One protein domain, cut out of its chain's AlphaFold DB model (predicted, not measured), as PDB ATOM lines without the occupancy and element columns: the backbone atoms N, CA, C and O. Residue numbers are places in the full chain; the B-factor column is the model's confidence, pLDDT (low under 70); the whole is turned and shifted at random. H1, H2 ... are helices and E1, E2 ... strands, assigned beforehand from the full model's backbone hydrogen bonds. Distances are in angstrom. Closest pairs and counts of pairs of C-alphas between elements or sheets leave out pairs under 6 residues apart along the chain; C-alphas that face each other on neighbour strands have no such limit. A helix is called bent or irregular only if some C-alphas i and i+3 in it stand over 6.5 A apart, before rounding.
ATOM      1  N   ILE A   8     -16.438  50.261  36.565       64.44
ATOM      2  CA  ILE A   8     -16.293  50.753  37.944       64.44
ATOM      3  C   ILE A   8     -15.297  49.880  38.730       64.44
ATOM      4  O   ILE A   8     -14.410  50.416  39.394       64.44
ATOM      5  N   PHE A   9     -15.358  48.548  38.588       63.00
ATOM      6  CA  PHE A   9     -14.401  47.642  39.244       63.00
ATOM      7  C   PHE A   9     -12.963  47.795  38.726       63.00
ATOM      8  O   PHE A   9     -12.019  47.634  39.498       63.00
ATOM      9  N   ALA A  10     -12.778  48.138  37.446       64.69
ATOM     10  CA  ALA A  10     -11.450  48.376  36.886       64.69
ATOM     11  C   ALA A  10     -10.801  49.642  37.472       64.69
ATOM     12  O   ALA A  10      -9.646  49.597  37.882       64.69
ATOM     13  N   ARG A  11     -11.547  50.751  37.593       68.31
ATOM     14  CA  ARG A  11     -11.026  52.015  38.152       68.31
ATOM     15  C   ARG A  11     -10.738  51.942  39.654       68.31
ATOM     16  O   ARG A  11      -9.788  52.570  40.112       68.31
ATOM     17  N   LEU A  12     -11.490  51.128  40.399       68.94
ATOM     18  CA  LEU A  12     -11.266  50.916  41.832       68.94
ATOM     19  C   LEU A  12      -9.936  50.189  42.116       68.94
ATOM     20  O   LEU A  12      -9.241  50.530  43.070       68.94
ATOM     21  N   LYS A  13      -9.526  49.243  41.256       70.62
ATOM     22  CA  LYS A  13      -8.246  48.522  41.405       70.62
ATOM     23  C   LYS A  13      -7.022  49.432  41.244       70.62
ATOM     24  O   LYS A  13      -6.074  49.303  42.014       70.62
ATOM     25  N   TYR A  14      -7.055  50.370  40.296       77.62
ATOM     26  CA  TYR A  14      -5.947  51.308  40.068       77.62
ATOM     27  C   TYR A  14      -5.798  52.358  41.178       77.62
ATOM     28  O   TYR A  14      -4.698  52.861  41.373       77.62
ATOM     29  N   PHE A  15      -6.862  52.657  41.932       77.75
ATOM     30  CA  PHE A  15      -6.801  53.572  43.079       77.75
ATOM     31  C   PHE A  15      -6.298  52.906  44.368       77.75
ATOM     32  O   PHE A  15      -5.630  53.554  45.170       77.75
ATOM     33  N   ILE A  16      -6.573  51.614  44.570       80.75
ATOM     34  CA  ILE A  16      -6.150  50.887  45.782       80.75
ATOM     35  C   ILE A  16      -4.655  50.517  45.730       80.75
ATOM     36  O   ILE A  16      -3.975  50.543  46.756       80.75
ATOM     37  N   LEU A  17      -4.116  50.224  44.541       82.44
ATOM     38  CA  LEU A  17      -2.713  49.837  44.356       82.44
ATOM     39  C   LEU A  17      -1.681  50.873  44.872       82.44
ATOM     40  O   LEU A  17      -0.785  50.473  45.615       82.44
ATOM     41  N   PRO A  18      -1.775  52.185  44.564       79.88
ATOM     42  CA  PRO A  18      -0.815  53.168  45.068       79.88
ATOM     43  C   PRO A  18      -0.908  53.367  46.586       79.88
ATOM     44  O   PRO A  18       0.118  53.587  47.221       79.88
ATOM     45  N   ILE A  19      -2.095  53.226  47.188       82.31
ATOM     46  CA  ILE A  19      -2.279  53.319  48.649       82.31
ATOM     47  C   ILE A  19      -1.568  52.154  49.351       82.31
ATOM     48  O   ILE A  19      -0.892  52.354  50.361       82.31
ATOM     49  N   LEU A  20      -1.648  50.949  48.779       81.44
ATOM     50  CA  LEU A  20      -0.926  49.781  49.280       81.44
ATOM     51  C   LEU A  20       0.597  49.982  49.184       81.44
ATOM     52  O   LEU A  20       1.311  49.718  50.150       81.44
ATOM     53  N   ILE A  21       1.092  50.529  48.067       79.25
ATOM     54  CA  ILE A  21       2.522  50.835  47.874       79.25
ATOM     55  C   ILE A  21       2.992  51.911  48.870       79.25
ATOM     56  O   ILE A  21       4.054  51.766  49.473       79.25
ATOM     57  N   LEU A  22       2.184  52.947  49.122       76.75
ATOM     58  CA  LEU A  22       2.475  53.986  50.120       76.75
ATOM     59  C   LEU A  22       2.542  53.436  51.553       76.75
ATOM     60  O   LEU A  22       3.395  53.880  52.323       76.75
ATOM     61  N   SER A  23       1.726  52.435  51.905       75.69
ATOM     62  CA  SER A  23       1.814  51.791  53.227       75.69
ATOM     63  C   SER A  23       3.102  50.981  53.429       75.69
ATOM     64  O   SER A  23       3.608  50.908  54.548       75.69
ATOM     65  N   LEU A  24       3.690  50.443  52.354       69.62
ATOM     66  CA  LEU A  24       4.921  49.648  52.429       69.62
ATOM     67  C   LEU A  24       6.181  50.522  52.582       69.62
ATOM     68  O   LEU A  24       7.163  50.084  53.177       69.62
ATOM     69  N   ILE A  25       6.146  51.780  52.127       75.12
ATOM     70  CA  ILE A  25       7.268  52.733  52.258       75.12
ATOM     71  C   ILE A  25       7.392  53.274  53.702       75.12
ATOM     72  O   ILE A  25       8.477  53.670  54.134       75.12
ATOM     73  N   GLY A  26       6.306  53.259  54.486       62.91
ATOM     74  CA  GLY A  26       6.277  53.788  55.857       62.91
ATOM     75  C   GLY A  26       7.144  53.016  56.864       62.91
ATOM     76  O   GLY A  26       7.757  53.628  57.740       62.91
ATOM     77  N   CYS A  27       7.272  51.694  56.716       66.56
ATOM     78  CA  CYS A  27       7.993  50.854  57.683       66.56
ATOM     79  C   CYS A  27       9.525  51.017  57.640       66.56
ATOM     80  O   CYS A  27      10.199  50.759  58.637       66.56
ATOM     81  N   ALA A  28      10.095  51.480  56.522       64.75
ATOM     82  CA  ALA A  28      11.544  51.669  56.398       64.75
ATOM     83  C   ALA A  28      12.057  52.898  57.179       64.75
ATOM     84  O   ALA A  28      13.171  52.880  57.706       64.75
ATOM     85  N   LYS A  29      11.237  53.952  57.318       66.44
ATOM     86  CA  LYS A  29      11.636  55.218  57.962       66.44
ATOM     87  C   LYS A  29      11.851  55.093  59.474       66.44
ATOM     88  O   LYS A  29      12.754  55.728  60.012       66.44
ATOM     89  N   ALA A  30      11.076  54.244  60.151       72.94
ATOM     90  CA  ALA A  30      11.199  54.043  61.597       72.94
ATOM     91  C   ALA A  30      12.545  53.402  61.989       72.94
ATOM     92  O   ALA A  30      13.153  53.790  62.987       72.94
ATOM     93  N   ARG A  31      13.050  52.464  61.172       73.06
ATOM     94  CA  ARG A  31      14.339  51.799  61.421       73.06
ATOM     95  C   ARG A  31      15.516  52.765  61.297       73.06
ATOM     96  O   ARG A  31      16.378  52.779  62.169       73.06
ATOM     97  N   ILE A  32      15.519  53.612  60.268       79.44
ATOM     98  CA  ILE A  32      16.594  54.595  60.048       79.44
ATOM     99  C   ILE A  32      16.648  55.608  61.196       79.44
ATOM    100  O   ILE A  32      17.727  55.882  61.717       79.44
ATOM    101  N   LEU A  33      15.493  56.109  61.649       78.69
ATOM    102  CA  LEU A  33      15.443  57.042  62.775       78.69
ATOM    103  C   LEU A  33      15.983  56.403  64.064       78.69
ATOM    104  O   LEU A  33      16.786  57.024  64.754       78.69
ATOM    105  N   SER A  34      15.617  55.145  64.352       78.94
ATOM    106  CA  SER A  34      16.151  54.434  65.523       78.94
ATOM    107  C   SER A  34      17.675  54.281  65.479       78.94
ATOM    108  O   SER A  34      18.344  54.490  66.491       78.94
ATOM    109  N   LEU A  35      18.243  54.008  64.300       83.69
ATOM    110  CA  LEU A  35      19.684  53.857  64.120       83.69
ATOM    111  C   LEU A  35      20.423  55.176  64.379       83.69
ATOM    112  O   LEU A  35      21.383  55.188  65.145       83.69
ATOM    113  N   LEU A  36      19.929  56.292  63.834       82.06
ATOM    114  CA  LEU A  36      20.492  57.622  64.094       82.06
ATOM    115  C   LEU A  36      20.399  58.005  65.577       82.06
ATOM    116  O   LEU A  36      21.365  58.507  66.144       82.06
ATOM    117  N   THR A  37      19.272  57.716  66.238       83.81
ATOM    118  CA  THR A  37      19.143  57.994  67.677       83.81
ATOM    119  C   THR A  37      20.085  57.144  68.525       83.81
ATOM    120  O   THR A  37      20.598  57.629  69.530       83.81
ATOM    121  N   ASN A  38      20.345  55.898  68.127       83.50
ATOM    122  CA  ASN A  38      21.298  55.037  68.820       83.50
ATOM    123  C   ASN A  38      22.739  55.513  68.604       83.50
ATOM    124  O   ASN A  38      23.509  55.528  69.559       83.50
ATOM    125  N   LEU A  39      23.090  55.972  67.397       85.06
ATOM    126  CA  LEU A  39      24.392  56.590  67.131       85.06
ATOM    127  C   LEU A  39      24.608  57.849  67.980       85.06
ATOM    128  O   LEU A  39      25.618  57.934  68.672       85.06
ATOM    129  N   ALA A  40      23.634  58.762  68.023       85.31
ATOM    130  CA  ALA A  40      23.728  59.978  68.834       85.31
ATOM    131  C   ALA A  40      23.842  59.674  70.341       85.31
ATOM    132  O   ALA A  40      24.604  60.318  71.061       85.31
ATOM    133  N   LYS A  41      23.114  58.662  70.838       88.25
ATOM    134  CA  LYS A  41      23.269  58.194  72.226       88.25
ATOM    135  C   LYS A  41      24.671  57.643  72.477       88.25
ATOM    136  O   LYS A  41      25.251  57.954  73.511       88.25
ATOM    137  N   ASN A  42      25.217  56.870  71.542       87.31
ATOM    138  CA  ASN A  42      26.566  56.323  71.660       87.31
ATOM    139  C   ASN A  42      27.634  57.423  71.667       87.31
ATOM    140  O   ASN A  42      28.574  57.332  72.447       87.31
ATOM    141  N   GLU A  43      27.490  58.467  70.850       89.06
ATOM    142  CA  GLU A  43      28.397  59.624  70.870       89.06
ATOM    143  C   GLU A  43      28.355  60.349  72.213       89.06
ATOM    144  O   GLU A  43      29.403  60.595  72.803       89.06
ATOM    145  N   LYS A  44      27.156  60.593  72.754       89.69
ATOM    146  CA  LYS A  44      27.010  61.218  74.073       89.69
ATOM    147  C   LYS A  44      27.628  60.375  75.191       89.69
ATOM    148  O   LYS A  44      28.275  60.924  76.076       89.69
ATOM    149  N   LEU A  45      27.444  59.052  75.162       90.81
ATOM    150  CA  LEU A  45      28.061  58.148  76.139       90.81
ATOM    151  C   LEU A  45      29.590  58.156  76.026       90.81
ATOM    152  O   LEU A  45      30.272  58.171  77.046       90.81
ATOM    153  N   LYS A  46      30.130  58.201  74.803       87.69
ATOM    154  CA  LYS A  46      31.574  58.334  74.574       87.69
ATOM    155  C   LYS A  46      32.114  59.655  75.110       87.69
ATOM    156  O   LYS A  46      33.120  59.647  75.805       87.69
ATOM    157  N   GLU A  47      31.445  60.770  74.827       92.44
ATOM    158  CA  GLU A  47      31.839  62.088  75.335       92.44
ATOM    159  C   GLU A  47      31.820  62.126  76.872       92.44
ATOM    160  O   GLU A  47      32.733  62.659  77.499       92.44
ATOM    161  N   GLN A  48      30.810  61.507  77.489       92.31
ATOM    162  CA  GLN A  48      30.732  61.376  78.944       92.31
ATOM    163  C   GLN A  48      31.871  60.528  79.513       92.31
ATOM    164  O   GLN A  48      32.465  60.935  80.509       92.31
ATOM    165  N   ALA A  49      32.205  59.398  78.883       89.38
ATOM    166  CA  ALA A  49      33.319  58.547  79.304       89.38
ATOM    167  C   ALA A  49      34.666  59.281  79.205       89.38
ATOM    168  O   ALA A  49      35.399  59.337  80.184       89.38
ATOM    169  N   VAL A  50      34.929  59.942  78.072       91.00
ATOM    170  CA  VAL A  50      36.113  60.793  77.844       91.00
ATOM    171  C   VAL A  50      36.226  61.863  78.931       91.00
ATOM    172  O   VAL A  50      37.273  62.040  79.546       91.00
ATOM    173  N   ARG A  51      35.128  62.565  79.227       92.44
ATOM    174  CA  ARG A  51      35.129  63.586  80.276       92.44
ATOM    175  C   ARG A  51      35.395  62.991  81.660       92.44
ATOM    176  O   ARG A  51      36.081  63.624  82.458       92.44
ATOM    177  N   GLN A  52      34.846  61.813  81.950       95.06
ATOM    178  CA  GLN A  52      35.039  61.145  83.233       95.06
ATOM    179  C   GLN A  52      36.482  60.660  83.413       95.06
ATOM    180  O   GLN A  52      37.037  60.857  84.489       95.06
ATOM    181  N   GLU A  53      37.106  60.109  82.369       94.19
ATOM    182  CA  GLU A  53      38.527  59.731  82.367       94.19
ATOM    183  C   GLU A  53      39.419  60.927  82.710       94.19
ATOM    184  O   GLU A  53      40.238  60.834  83.621       94.19
ATOM    185  N   THR A  54      39.209  62.082  82.065       94.12
ATOM    186  CA  THR A  54      39.968  63.302  82.384       94.12
ATOM    187  C   THR A  54      39.734  63.767  83.822       94.12
ATOM    188  O   THR A  54      40.684  64.142  84.499       94.12
ATOM    189  N   ILE A  55      38.496  63.717  84.330       96.38
ATOM    190  CA  ILE A  55      38.208  64.081  85.729       96.38
ATOM    191  C   ILE A  55      38.939  63.147  86.702       96.38
ATOM    192  O   ILE A  55      39.521  63.624  87.674       96.38
ATOM    193  N   ASN A  56      38.912  61.836  86.458       97.19
ATOM    194  CA  ASN A  56      39.586  60.855  87.310       97.19
ATOM    195  C   ASN A  56      41.108  61.031  87.252       97.19
ATOM    196  O   ASN A  56      41.768  60.959  88.282       97.19
ATOM    197  N   PHE A  57      41.661  61.327  86.075       96.69
ATOM    198  CA  PHE A  57      43.079  61.644  85.918       96.69
ATOM    199  C   PHE A  57      43.494  62.880  86.725       96.69
ATOM    200  O   PHE A  57      44.444  62.811  87.498       96.69
ATOM    201  N   GLU A  58      42.748  63.984  86.626       95.75
ATOM    202  CA  GLU A  58      43.031  65.195  87.407       95.75
ATOM    203  C   GLU A  58      42.918  64.941  88.916       95.75
ATOM    204  O   GLU A  58      43.715  65.447  89.706       95.75
ATOM    205  N   LYS A  59      41.952  64.122  89.346       96.25
ATOM    206  CA  LYS A  59      41.870  63.687  90.744       96.25
ATOM    207  C   LYS A  59      43.095  62.880  91.155       96.25
ATOM    208  O   LYS A  59      43.657  63.172  92.202       96.25
ATOM    209  N   ALA A  60      43.528  61.925  90.332       95.94
ATOM    210  CA  ALA A  60      44.705  61.108  90.609       95.94
ATOM    211  C   ALA A  60      45.962  61.972  90.739       95.94
ATOM    212  O   ALA A  60      46.743  61.811  91.674       95.94
ATOM    213  N   LYS A  61      46.114  62.942  89.834       94.50
ATOM    214  CA  LYS A  61      47.219  63.899  89.835       94.50
ATOM    215  C   LYS A  61      47.237  64.733  91.107       94.50
ATOM    216  O   LYS A  61      48.277  64.834  91.754       94.50
ATOM    217  N   ASN A  62      46.087  65.282  91.493       94.44
ATOM    218  CA  ASN A  62      45.964  66.052  92.727       94.44
ATOM    219  C   ASN A  62      46.266  65.188  93.959       94.44
ATOM    220  O   ASN A  62      47.054  65.611  94.800       94.44
ATOM    221  N   PHE A  63      45.718  63.971  94.012       92.31
ATOM    222  CA  PHE A  63      45.911  63.006  95.098       92.31
ATOM    223  C   PHE A  63      47.395  62.657  95.304       92.31
ATOM    224  O   PHE A  63      47.904  62.716  96.421       92.31
ATOM    225  N   ILE A  64      48.132  62.413  94.215       92.50
ATOM    226  CA  ILE A  64      49.586  62.195  94.258       92.50
ATOM    227  C   ILE A  64      50.336  63.471  94.660       92.50
ATOM    228  O   ILE A  64      51.201  63.434  95.533       92.50
ATOM    229  N   SER A  65      50.012  64.614  94.047       89.38
ATOM    230  CA  SER A  65      50.739  65.874  94.273       89.38
ATOM    231  C   SER A  65      50.586  66.432  95.690       89.38
ATOM    232  O   SER A  65      51.488  67.105  96.185       89.38
ATOM    233  N   ALA A  66      49.470  66.127  96.358       90.69
ATOM    234  CA  ALA A  66      49.225  66.485  97.750       90.69
ATOM    235  C   ALA A  66      50.042  65.629  98.740       90.69
ATOM    236  O   ALA A  66      49.998  65.886  99.941       90.69
ATOM    237  N   ASN A  67      50.813  64.651  98.242       78.94
ATOM    238  CA  ASN A  67      51.579  63.689  99.033       78.94
ATOM    239  C   ASN A  67      50.691  62.879 100.000       78.94
ATOM    240  O   ASN A  67      51.135  62.488 101.077       78.94
ATOM    241  N   GLU A  68      49.432  62.656  99.602       80.88
ATOM    242  CA  GLU A  68      48.434  61.864 100.336       80.88
ATOM    243  C   GLU A  68      48.499  60.372  99.973       80.88
ATOM    244  O   GLU A  68      47.892  59.540 100.643       80.88
ATOM    245  N   VAL A  69      49.254  60.019  98.927       84.25
ATOM    246  CA  VAL A  69      49.441  58.631  98.502       84.25
ATOM    247  C   VAL A  69      50.513  57.963  99.348       84.25
ATOM    248  O   VAL A  69      51.711  58.126  99.106       84.25
ATOM    249  N   GLU A  70      50.070  57.159 100.306       90.06
ATOM    250  CA  GLU A  70      50.934  56.233 101.031       90.06
ATOM    251  C   GLU A  70      50.797  54.819 100.453       90.06
ATOM    252  O   GLU A  70      49.756  54.420  99.927       90.06
ATOM    253  N   THR A  71      51.862  54.028 100.539       93.88
ATOM    254  CA  THR A  71      51.776  52.591 100.253       93.88
ATOM    255  C   THR A  71      50.857  51.914 101.271       93.88
ATOM    256  O   THR A  71      50.894  52.260 102.451       93.88
ATOM    257  N   GLY A  72      50.082  50.921 100.843       95.81
ATOM    258  CA  GLY A  72      49.132  50.188 101.683       95.81
ATOM    259  C   GLY A  72      47.677  50.642 101.547       95.81
ATOM    260  O   GLY A  72      46.808  50.041 102.170       95.81
ATOM    261  N   PHE A  73      47.384  51.670 100.743       96.38
ATOM    262  CA  PHE A  73      46.001  52.028 100.408       96.38
ATOM    263  C   PHE A  73      45.317  50.902  99.630       96.38
ATOM    264  O   PHE A  73      45.896  50.367  98.685       96.38
ATOM    265  N   SER A  74      44.074  50.582  99.986       97.88
ATOM    266  CA  SER A  74      43.292  49.580  99.262       97.88
ATOM    267  C   SER A  74      42.812  50.108  97.906       97.88
ATOM    268  O   SER A  74      42.594  51.314  97.730       97.88
ATOM    269  N   LYS A  75      42.579  49.207  96.946       97.81
ATOM    270  CA  LYS A  75      41.910  49.543  95.677       97.81
ATOM    271  C   LYS A  75      40.576  50.248  95.909       97.81
ATOM    272  O   LYS A  75      40.265  51.204  95.203       97.81
ATOM    273  N   GLU A  76      39.801  49.815  96.898       97.62
ATOM    274  CA  GLU A  76      38.498  50.392  97.224       97.62
ATOM    275  C   GLU A  76      38.601  51.850  97.677       97.62
ATOM    276  O   GLU A  76      37.776  52.675  97.274       97.62
ATOM    277  N   ASP A  77      39.603  52.181  98.493       96.00
ATOM    278  CA  ASP A  77      39.841  53.559  98.927       96.00
ATOM    279  C   ASP A  77      40.223  54.443  97.736       96.00
ATOM    280  O   ASP A  77      39.649  55.517  97.545       96.00
ATOM    281  N   ILE A  78      41.103  53.941  96.867       96.62
ATOM    282  CA  ILE A  78      41.524  54.654  95.658       96.62
ATOM    283  C   ILE A  78      40.352  54.859  94.686       96.62
ATOM    284  O   ILE A  78      40.167  55.966  94.178       96.62
ATOM    285  N   LEU A  79      39.507  53.849  94.461       97.19
ATOM    286  CA  LEU A  79      38.312  53.977  93.613       97.19
ATOM    287  C   LEU A  79      37.300  54.970  94.176       97.19
ATOM    288  O   LEU A  79      36.642  55.681  93.414       97.19
ATOM    289  N   ARG A  80      37.149  55.017  95.501       96.50
ATOM    290  CA  ARG A  80      36.228  55.946  96.155       96.50
ATOM    291  C   ARG A  80      36.669  57.395  95.965       96.50
ATOM    292  O   ARG A  80      35.828  58.247  95.671       96.50
ATOM    293  N   ASP A  81      37.963  57.663  96.112       95.19
ATOM    294  CA  ASP A  81      38.481  59.029  96.158       95.19
ATOM    295  C   ASP A  81      38.821  59.551  94.743       95.19
ATOM    296  O   ASP A  81      38.411  60.654  94.350       95.19
ATOM    297  N   ILE A  82      39.470  58.720  93.922       96.88
ATOM    298  CA  ILE A  82      39.913  59.061  92.561       96.88
ATOM    299  C   ILE A  82      38.847  58.701  91.517       96.88
ATOM    300  O   ILE A  82      38.470  59.544  90.694       96.88
ATOM    301  N   GLY A  83      38.314  57.480  91.575       97.31
ATOM    302  CA  GLY A  83      37.419  56.898  90.569       97.31
ATOM    303  C   GLY A  83      38.084  55.784  89.758       97.31
ATOM    304  O   GLY A  83      39.218  55.412  90.021       97.31
ATOM    305  N   GLU A  84      37.375  55.254  88.762       97.81
ATOM    306  CA  GLU A  84      37.869  54.160  87.911       97.81
ATOM    307  C   GLU A  84      39.088  54.571  87.057       97.81
ATOM    308  O   GLU A  84      39.090  55.679  86.492       97.81
ATOM    309  N   PRO A  85      40.091  53.687  86.893       97.69
ATOM    310  CA  PRO A  85      41.216  53.912  85.991       97.69
ATOM    311  C   PRO A  85      40.801  53.811  84.518       97.69
ATOM    312  O   PRO A  85      39.834  53.143  84.154       97.69
ATOM    313  N   SER A  86      41.583  54.433  83.634       95.94
ATOM    314  CA  SER A  86      41.384  54.334  82.182       95.94
ATOM    315  C   SER A  86      41.726  52.939  81.645       95.94
ATOM    316  O   SER A  86      41.178  52.507  80.632       95.94
ATOM    317  N   LEU A  87      42.670  52.243  82.288       96.12
ATOM    318  CA  LEU A  87      43.068  50.880  81.938       96.12
ATOM    319  C   LEU A  87      43.592  50.134  83.162       96.12
ATOM    320  O   LEU A  87      44.317  50.698  83.978       96.12
ATOM    321  N   ILE A  88      43.269  48.845  83.224       97.81
ATOM    322  CA  ILE A  88      43.787  47.896  84.208       97.81
ATOM    323  C   ILE A  88      44.578  46.831  83.449       97.81
ATOM    324  O   ILE A  88      44.079  46.251  82.483       97.81
ATOM    325  N   ILE A  89      45.817  46.595  83.870       97.75
ATOM    326  CA  ILE A  89      46.707  45.570  83.324       97.75
ATOM    327  C   ILE A  89      47.061  44.621  84.463       97.75
ATOM    328  O   ILE A  89      47.732  45.014  85.414       97.75
ATOM    329  N   SER A  90      46.619  43.372  84.371       97.38
ATOM    330  CA  SER A  90      46.981  42.337  85.338       97.38
ATOM    331  C   SER A  90      48.282  41.656  84.905       97.38
ATOM    332  O   SER A  90      48.354  41.079  83.820       97.38
ATOM    333  N   GLU A  91      49.304  41.724  85.751       94.75
ATOM    334  CA  GLU A  91      50.566  40.988  85.637       94.75
ATOM    335  C   GLU A  91      50.601  39.869  86.700       94.75
ATOM    336  O   GLU A  91      49.746  39.817  87.583       94.75
ATOM    337  N   GLU A  92      51.553  38.930  86.625       93.06
ATOM    338  CA  GLU A  92      51.525  37.709  87.458       93.06
ATOM    339  C   GLU A  92      51.460  37.978  88.973       93.06
ATOM    340  O   GLU A  92      50.818  37.229  89.717       93.06
ATOM    341  N   GLU A  93      52.119  39.033  89.452       95.00
ATOM    342  CA  GLU A  93      52.205  39.357  90.886       95.00
ATOM    343  C   GLU A  93      51.639  40.727  91.247       95.00
ATOM    344  O   GLU A  93      51.521  41.039  92.431       95.00
ATOM    345  N   LYS A  94      51.273  41.530  90.245       96.56
ATOM    346  CA  LYS A  94      50.808  42.896  90.449       96.56
ATOM    347  C   LYS A  94      49.733  43.289  89.452       96.56
ATOM    348  O   LYS A  94      49.715  42.827  88.316       96.56
ATOM    349  N   GLU A  95      48.865  44.191  89.865       98.12
ATOM    350  CA  GLU A  95      47.904  44.841  88.988       98.12
ATOM    351  C   GLU A  95      48.305  46.298  88.783       98.12
ATOM    352  O   GLU A  95      48.546  47.031  89.737       98.12
ATOM    353  N   LYS A  96      48.393  46.724  87.526       98.12
ATOM    354  CA  LYS A  96      48.776  48.077  87.140       98.12
ATOM    355  C   LYS A  96      47.550  48.840  86.660       98.12
ATOM    356  O   LYS A  96      46.938  48.479  85.656       98.12
ATOM    357  N   TRP A  97      47.213  49.918  87.352       98.12
ATOM    358  CA  TRP A  97      46.178  50.860  86.944       98.12
ATOM    359  C   TRP A  97      46.805  52.051  86.245       98.12
ATOM    360  O   TRP A  97      47.831  52.572  86.678       98.12
ATOM    361  N   VAL A  98      46.174  52.483  85.158       97.44
ATOM    362  CA  VAL A  98      46.622  53.611  84.347       97.44
ATOM    363  C   VAL A  98      45.547  54.684  84.357       97.44
ATOM    364  O   VAL A  98      44.427  54.449  83.899       97.44
ATOM    365  N   TYR A  99      45.912  55.875  84.811       97.19
ATOM    366  CA  TYR A  99      45.115  57.086  84.665       97.19
ATOM    367  C   TYR A  99      45.782  57.987  83.632       97.19
ATOM    368  O   TYR A  99      46.982  58.259  83.713       97.19
ATOM    369  N   LYS A 100      45.002  58.450  82.658       95.31
ATOM    370  CA  LYS A 100      45.448  59.408  81.644       95.31
ATOM    371  C   LYS A 100      44.304  60.334  81.260       95.31
ATOM    372  O   LYS A 100      43.141  59.926  81.311       95.31
ATOM    373  N   ALA A 101      44.622  61.544  80.818       92.25
ATOM    374  CA  ALA A 101      43.609  62.412  80.241       92.25
ATOM    375  C   ALA A 101      43.050  61.795  78.947       92.25
ATOM    376  O   ALA A 101      43.754  61.165  78.142       92.25
ATOM    377  N   ALA A 102      41.749  61.964  78.728       87.69
ATOM    378  CA  ALA A 102      41.141  61.509  77.494       87.69
ATOM    379  C   ALA A 102      41.590  62.387  76.316       87.69
ATOM    380  O   ALA A 102      41.762  63.597  76.443       87.69
ATOM    381  N   GLY A 103      41.778  61.768  75.149       82.81
ATOM    382  CA  GLY A 103      42.300  62.438  73.953       82.81
ATOM    383  C   GLY A 103      43.825  62.402  73.818       82.81
ATOM    384  O   GLY A 103      44.322  62.549  72.704       82.81
ATOM    385  N   GLU A 104      44.563  62.104  74.889       82.31
ATOM    386  CA  GLU A 104      45.998  61.835  74.794       82.31
ATOM    387  C   GLU A 104      46.241  60.428  74.228       82.31
ATOM    388  O   GLU A 104      45.651  59.427  74.672       82.31
ATOM    389  N   GLY A 105      47.082  60.354  73.193       80.94
ATOM    390  CA  GLY A 105      47.477  59.091  72.575       80.94
ATOM    391  C   GLY A 105      48.254  58.210  73.555       80.94
ATOM    392  O   GLY A 105      48.917  58.704  74.453       80.94
ATOM    393  N   TRP A 106      48.228  56.888  73.378       80.19
ATOM    394  CA  TRP A 106      48.912  55.958  74.293       80.19
ATOM    395  C   TRP A 106      50.420  56.203  74.440       80.19
ATOM    396  O   TRP A 106      50.981  55.933  75.498       80.19
ATOM    397  N   MET A 107      51.061  56.730  73.395       79.31
ATOM    398  CA  MET A 107      52.502  56.997  73.352       79.31
ATOM    399  C   MET A 107      52.885  58.410  73.811       79.31
ATOM    400  O   MET A 107      54.065  58.678  73.971       79.31
ATOM    401  N   GLY A 108      51.918  59.305  74.028       76.50
ATOM    402  CA  GLY A 108      52.166  60.683  74.460       76.50
ATOM    403  C   GLY A 108      51.325  61.045  75.676       76.50
ATOM    404  O   GLY A 108      50.516  60.233  76.130       76.50
ATOM    405  N   GLY A 109      51.515  62.247  76.198       85.81
ATOM    406  CA  GLY A 109      50.712  62.743  77.307       85.81
ATOM    407  C   GLY A 109      51.142  62.236  78.680       85.81
ATOM    408  O   GLY A 109      51.900  61.266  78.807       85.81
ATOM    409  N   GLU A 110      50.647  62.933  79.690       92.38
ATOM    410  CA  GLU A 110      50.943  62.695  81.096       92.38
ATOM    411  C   GLU A 110      50.155  61.474  81.589       92.38
ATOM    412  O   GLU A 110      48.979  61.280  81.265       92.38
ATOM    413  N   LYS A 111      50.816  60.595  82.344       94.81
ATOM    414  CA  LYS A 111      50.214  59.345  82.821       94.81
ATOM    415  C   LYS A 111      50.572  59.088  84.264       94.81
ATOM    416  O   LYS A 111      51.706  59.285  84.687       94.81
ATOM    417  N   ILE A 112      49.601  58.562  84.990       96.44
ATOM    418  CA  ILE A 112      49.774  58.107  86.359       96.44
ATOM    419  C   ILE A 112      49.569  56.602  86.385       96.44
ATOM    420  O   ILE A 112      48.546  56.093  85.917       96.44
ATOM    421  N   TYR A 113      50.546  55.903  86.942       97.19
ATOM    422  CA  TYR A 113      50.515  54.471  87.147       97.19
ATOM    423  C   TYR A 113      50.424  54.173  88.631       97.19
ATOM    424  O   TYR A 113      51.222  54.685  89.409       97.19
ATOM    425  N   LEU A 114      49.468  53.333  89.005       97.81
ATOM    426  CA  LEU A 114      49.348  52.789  90.352       97.81
ATOM    427  C   LEU A 114      49.548  51.279  90.268       97.81
ATOM    428  O   LEU A 114      48.942  50.628  89.416       97.81
ATOM    429  N   PHE A 115      50.397  50.727  91.123       98.00
ATOM    430  CA  PHE A 115      50.684  49.300  91.168       98.00
ATOM    431  C   PHE A 115      50.139  48.722  92.464       98.00
ATOM    432  O   PHE A 115      50.438  49.223  93.548       98.00
ATOM    433  N   PHE A 116      49.368  47.653  92.339       98.31
ATOM    434  CA  PHE A 116      48.752  46.947  93.448       98.31
ATOM    435  C   PHE A 116      49.313  45.539  93.549       98.31
ATOM    436  O   PHE A 116      49.573  44.905  92.525       98.31
ATOM    437  N   ASP A 117      49.478  45.044  94.768       98.12
ATOM    438  CA  ASP A 117      49.796  43.640  95.008       98.12
ATOM    439  C   ASP A 117      48.554  42.734  94.872       98.12
ATOM    440  O   ASP A 117      47.463  43.157  94.478       98.12
ATOM    441  N   ARG A 118      48.729  41.443  95.176       97.62
ATOM    442  CA  ARG A 118      47.653  40.436  95.171       97.62
ATOM    443  C   ARG A 118      46.655  40.588  96.321       97.62
ATOM    444  O   ARG A 118      45.629  39.914  96.302       97.62
ATOM    445  N   GLU A 119      46.984  41.394  97.323       97.94
ATOM    446  CA  GLU A 119      46.116  41.716  98.455       97.94
ATOM    447  C   GLU A 119      45.357  43.030  98.213       97.94
ATOM    448  O   GLU A 119      44.738  43.558  99.131       97.94
ATOM    449  N   ASP A 120      45.382  43.529  96.970       97.69
ATOM    450  CA  ASP A 120      44.713  44.748  96.525       97.69
ATOM    451  C   ASP A 120      45.218  46.024  97.224       97.69
ATOM    452  O   ASP A 120      44.520  47.040  97.259       97.69
ATOM    453  N   ASN A 121      46.461  46.008  97.718       98.00
ATOM    454  CA  ASN A 121      47.100  47.161  98.347       98.00
ATOM    455  C   ASN A 121      48.056  47.864  97.383       98.00
ATOM    456  O   ASN A 121      48.803  47.226  96.640       98.00
ATOM    457  N   LEU A 122      48.069  49.195  97.422       97.75
ATOM    458  CA  LEU A 122      48.980  50.024  96.646       97.75
ATOM    459  C   LEU A 122      50.420  49.823  97.133       97.75
ATOM    460  O   LEU A 122      50.752  50.170  98.265       97.75
ATOM    461  N   ILE A 123      51.290  49.320  96.266       97.81
ATOM    462  CA  ILE A 123      52.707  49.084  96.579       97.81
ATOM    463  C   ILE A 123      53.627  50.161  96.011       97.81
ATOM    464  O   ILE A 123      54.673  50.445  96.589       97.81
ATOM    465  N   GLU A 124      53.248  50.764  94.888       96.94
ATOM    466  CA  GLU A 124      54.078  51.718  94.158       96.94
ATOM    467  C   GLU A 124      53.201  52.601  93.269       96.94
ATOM    468  O   GLU A 124      52.112  52.204  92.844       96.94
ATOM    469  N   TRP A 125      53.685  53.800  92.965       97.00
ATOM    470  CA  TRP A 125      53.088  54.662  91.959       97.00
ATOM    471  C   TRP A 125      54.168  55.400  91.172       97.00
ATOM    472  O   TRP A 125      55.231  55.726  91.693       97.00
ATOM    473  N   GLU A 126      53.872  55.689  89.910       95.19
ATOM    474  CA  GLU A 126      54.746  56.445  89.018       95.19
ATOM    475  C   GLU A 126      53.937  57.539  88.328       95.19
ATOM    476  O   GLU A 126      52.851  57.291  87.796       95.19
ATOM    477  N   HIS A 127      54.479  58.753  88.302       93.88
ATOM    478  CA  HIS A 127      53.921  59.850  87.528       93.88
ATOM    479  C   HIS A 127      54.845  60.154  86.351       93.88
ATOM    480  O   HIS A 127      55.901  60.761  86.522       93.88
ATOM    481  N   ILE A 128      54.451  59.718  85.156       91.62
ATOM    482  CA  ILE A 128      55.168  60.027  83.921       91.62
ATOM    483  C   ILE A 128      54.620  61.352  83.395       91.62
ATOM    484  O   ILE A 128      53.583  61.396  82.730       91.62
ATOM    485  N   GLY A 129      55.320  62.430  83.747       84.44
ATOM    486  CA  GLY A 129      55.116  63.756  83.178       84.44
ATOM    487  C   GLY A 129      55.475  63.788  81.695       84.44
ATOM    488  O   GLY A 129      56.327  63.028  81.239       84.44
ATOM    489  N   LEU A 130      54.857  64.701  80.943       67.50
ATOM    490  CA  LEU A 130      55.442  65.152  79.682       67.50
ATOM    491  C   LEU A 130      56.767  65.849  80.020       67.50
ATOM    492  O   LEU A 130      56.791  67.053  80.281       67.50
ATOM    493  N   GLU A 131      57.869  65.096  80.015       60.38
ATOM    494  CA  GLU A 131      59.149  65.675  79.616       60.38
ATOM    495  C   GLU A 131      58.869  66.394  78.299       60.38
ATOM    496  O   GLU A 131      58.189  65.850  77.420       60.38
ATOM    497  N   THR A 132      59.223  67.676  78.240       62.41
ATOM    498  CA  THR A 132      58.863  68.558  77.123       62.41
ATOM    499  C   THR A 132      59.033  67.829  75.790       62.41
ATOM    500  O   THR A 132      59.974  67.061  75.631       62.41
ATOM    501  N   GLU A 133      58.136  68.038  74.822       62.84
ATOM    502  CA  GLU A 133      58.190  67.370  73.506       62.84
ATOM    503  C   GLU A 133      59.605  67.417  72.879       62.84
ATOM    504  O   GLU A 133      60.016  66.509  72.163       62.84
ATOM    505  N   GLU A 134      60.387  68.442  73.225       67.25
ATOM    506  CA  GLU A 134      61.802  68.629  72.901       67.25
ATOM    507  C   GLU A 134      62.750  67.565  73.494       67.25
ATOM    508  O   GLU A 134      63.650  67.110  72.788       67.25
ATOM    509  N   GLU A 135      62.538  67.137  74.737       65.50
ATOM    510  CA  GLU A 135      63.310  66.114  75.459       65.50
ATOM    511  C   GLU A 135      63.001  64.710  74.914       65.50
ATOM    512  O   GLU A 135      63.915  63.966  74.556       65.50
ATOM    513  N   TYR A 136      61.717  64.408  74.672       68.31
ATOM    514  CA  TYR A 136      61.304  63.172  73.994       68.31
ATOM    515  C   TYR A 136      61.865  63.094  72.569       68.31
ATOM    516  O   TYR A 136      62.411  62.074  72.151       68.31
ATOM    517  N   LEU A 137      61.786  64.188  71.804       73.75
ATOM    518  CA  LEU A 137      62.380  64.240  70.468       73.75
ATOM    519  C   LEU A 137      63.911  64.147  70.512       73.75
ATOM    520  O   LEU A 137      64.497  63.641  69.553       73.75
ATOM    521  N   GLN A 138      64.575  64.603  71.576       76.75
ATOM    522  CA  GLN A 138      66.011  64.391  71.776       76.75
ATOM    523  C   GLN A 138      66.340  62.927  72.073       76.75
ATOM    524  O   GLN A 138      67.256  62.388  71.448       76.75
ATOM    525  N   GLU A 139      65.579  62.267  72.943       72.00
ATOM    526  CA  GLU A 139      65.767  60.851  73.260       72.00
ATOM    527  C   GLU A 139      65.515  59.979  72.022       72.00
ATOM    528  O   GLU A 139      66.374  59.192  71.624       72.00
ATOM    529  N   VAL A 140      64.411  60.211  71.309       73.19
ATOM    530  CA  VAL A 140      64.065  59.512  70.063       73.19
ATOM    531  C   VAL A 140      65.102  59.750  68.956       73.19
ATOM    532  O   VAL A 140      65.430  58.823  68.215       73.19
ATOM    533  N   ARG A 141      65.680  60.958  68.851       77.56
ATOM    534  CA  ARG A 141      66.804  61.243  67.932       77.56
ATOM    535  C   ARG A 141      68.111  60.562  68.339       77.56
ATOM    536  O   ARG A 141      68.991  60.427  67.492       77.56
ATOM    537  N   SER A 142      68.260  60.178  69.604       78.75
ATOM    538  CA  SER A 142      69.453  59.493  70.114       78.75
ATOM    539  C   SER A 142      69.403  57.970  69.940       78.75
ATOM    540  O   SER A 142      70.439  57.309  70.036       78.75
ATOM    541  N   LEU A 143      68.226  57.408  69.639       79.19
ATOM    542  CA  LEU A 143      68.070  55.981  69.380       79.19
ATOM    543  C   LEU A 143      68.667  55.587  68.014       79.19
ATOM    544  O   LEU A 143      68.524  56.321  67.034       79.19
TER     545      LEU A 143
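What this domain is: This is residues 8 to 143 of the 155 residues of an uncharacterized protein of Candidatus Omnitrophica bacterium (UniProt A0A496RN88). A small sheet of four strands, E1 to E4, has one end of a very long helix, H1, packed across one face, and residues 8 to 46 of that helix stick out from this compact body as a long arm. The short helix H2 sits by the sheet, which it only grazes, and after the last strand comes H3, of which residues 137 to 142 stick out on their own. The printed part has 136 residues, with three named helices and four named strands in the order H1 H2 E1 E2 E3 E4 H3. The sheet runs E1 E2 E3 E4, antiparallel throughout, and the class is mixed, helices and strands. The whole is extended, with a radius of gyration of the C-alphas of 27.5 A and spans of 92 by 42 by 30 A, the arm making the length.

How they stand to each other: E1, residues 87 to 90, E2, residues 95 to 100, E3, residues 111 to 116, and E4, residues 122 to 128, form a meander, each strand the antiparallel neighbour of the one before. The hairpin E1 and E2 has N 89 and O 96 within hydrogen-bond range at 2.8 A. In the hairpin E2 and E3, N 97 and O 114 are 2.8 A apart, and in the hairpin E3 and E4, N 113 and O 126 are 2.8 A apart. H1, residues 8 to 65, is on one face of the sheet, two layers, a helix over a sheet, at a height over the sheet of 5.5 A. It runs across the strands, at 77 degrees to E3 on the local plane. It lies over E3, E4 and, only just, E2, on which 3 of its C-alphas fall. The closest C-alphas of H1 and E2 are those of Phe 57 and Tyr 99, 5.1 A apart. H2, residues 75 to 81, only grazes the sheet with residues 75 to 78. H1 and H2 are close but not clearly touching, the closest C-alphas being those of Lys 59 and Asp 81, 7.9 A apart. H3, residues 133 to 142, is not on the sheet and is apart from H1 and H2. In H2 and H3 every O i to N i+4 pair is within hydrogen-bond range; in H1, 44 of 54 are.

Where its parts are: H1 begins at C-alpha 8, (-16.293, 50.753, 37.944), and ends 88.9 A away at C-alpha 65, (50.739, 65.874, 94.273). It is neither bent nor irregular, but only just: C-alphas 15 and 18 are 6.3 A apart. E2 is 16.5 A long, E3 16.4 A and E4 17.3 A; E1 is 10.0 A, H2 10.1 A and H3 14.2 A. H3 ends at C-alpha 142, (69.453, 59.493, 70.114).

The domain as a whole: The C-alphas of Ile 8 and Glu 70, the two farthest apart, are 92.4 A from each other. Without the stretches that stand free, the body spans 38 by 31 by 28 A. The printed part has no cut and no long link. The mean pLDDT of the printed part is 86.6; residues 8 to 12, 24, 26 to 29 and 130 to 136 are under 70.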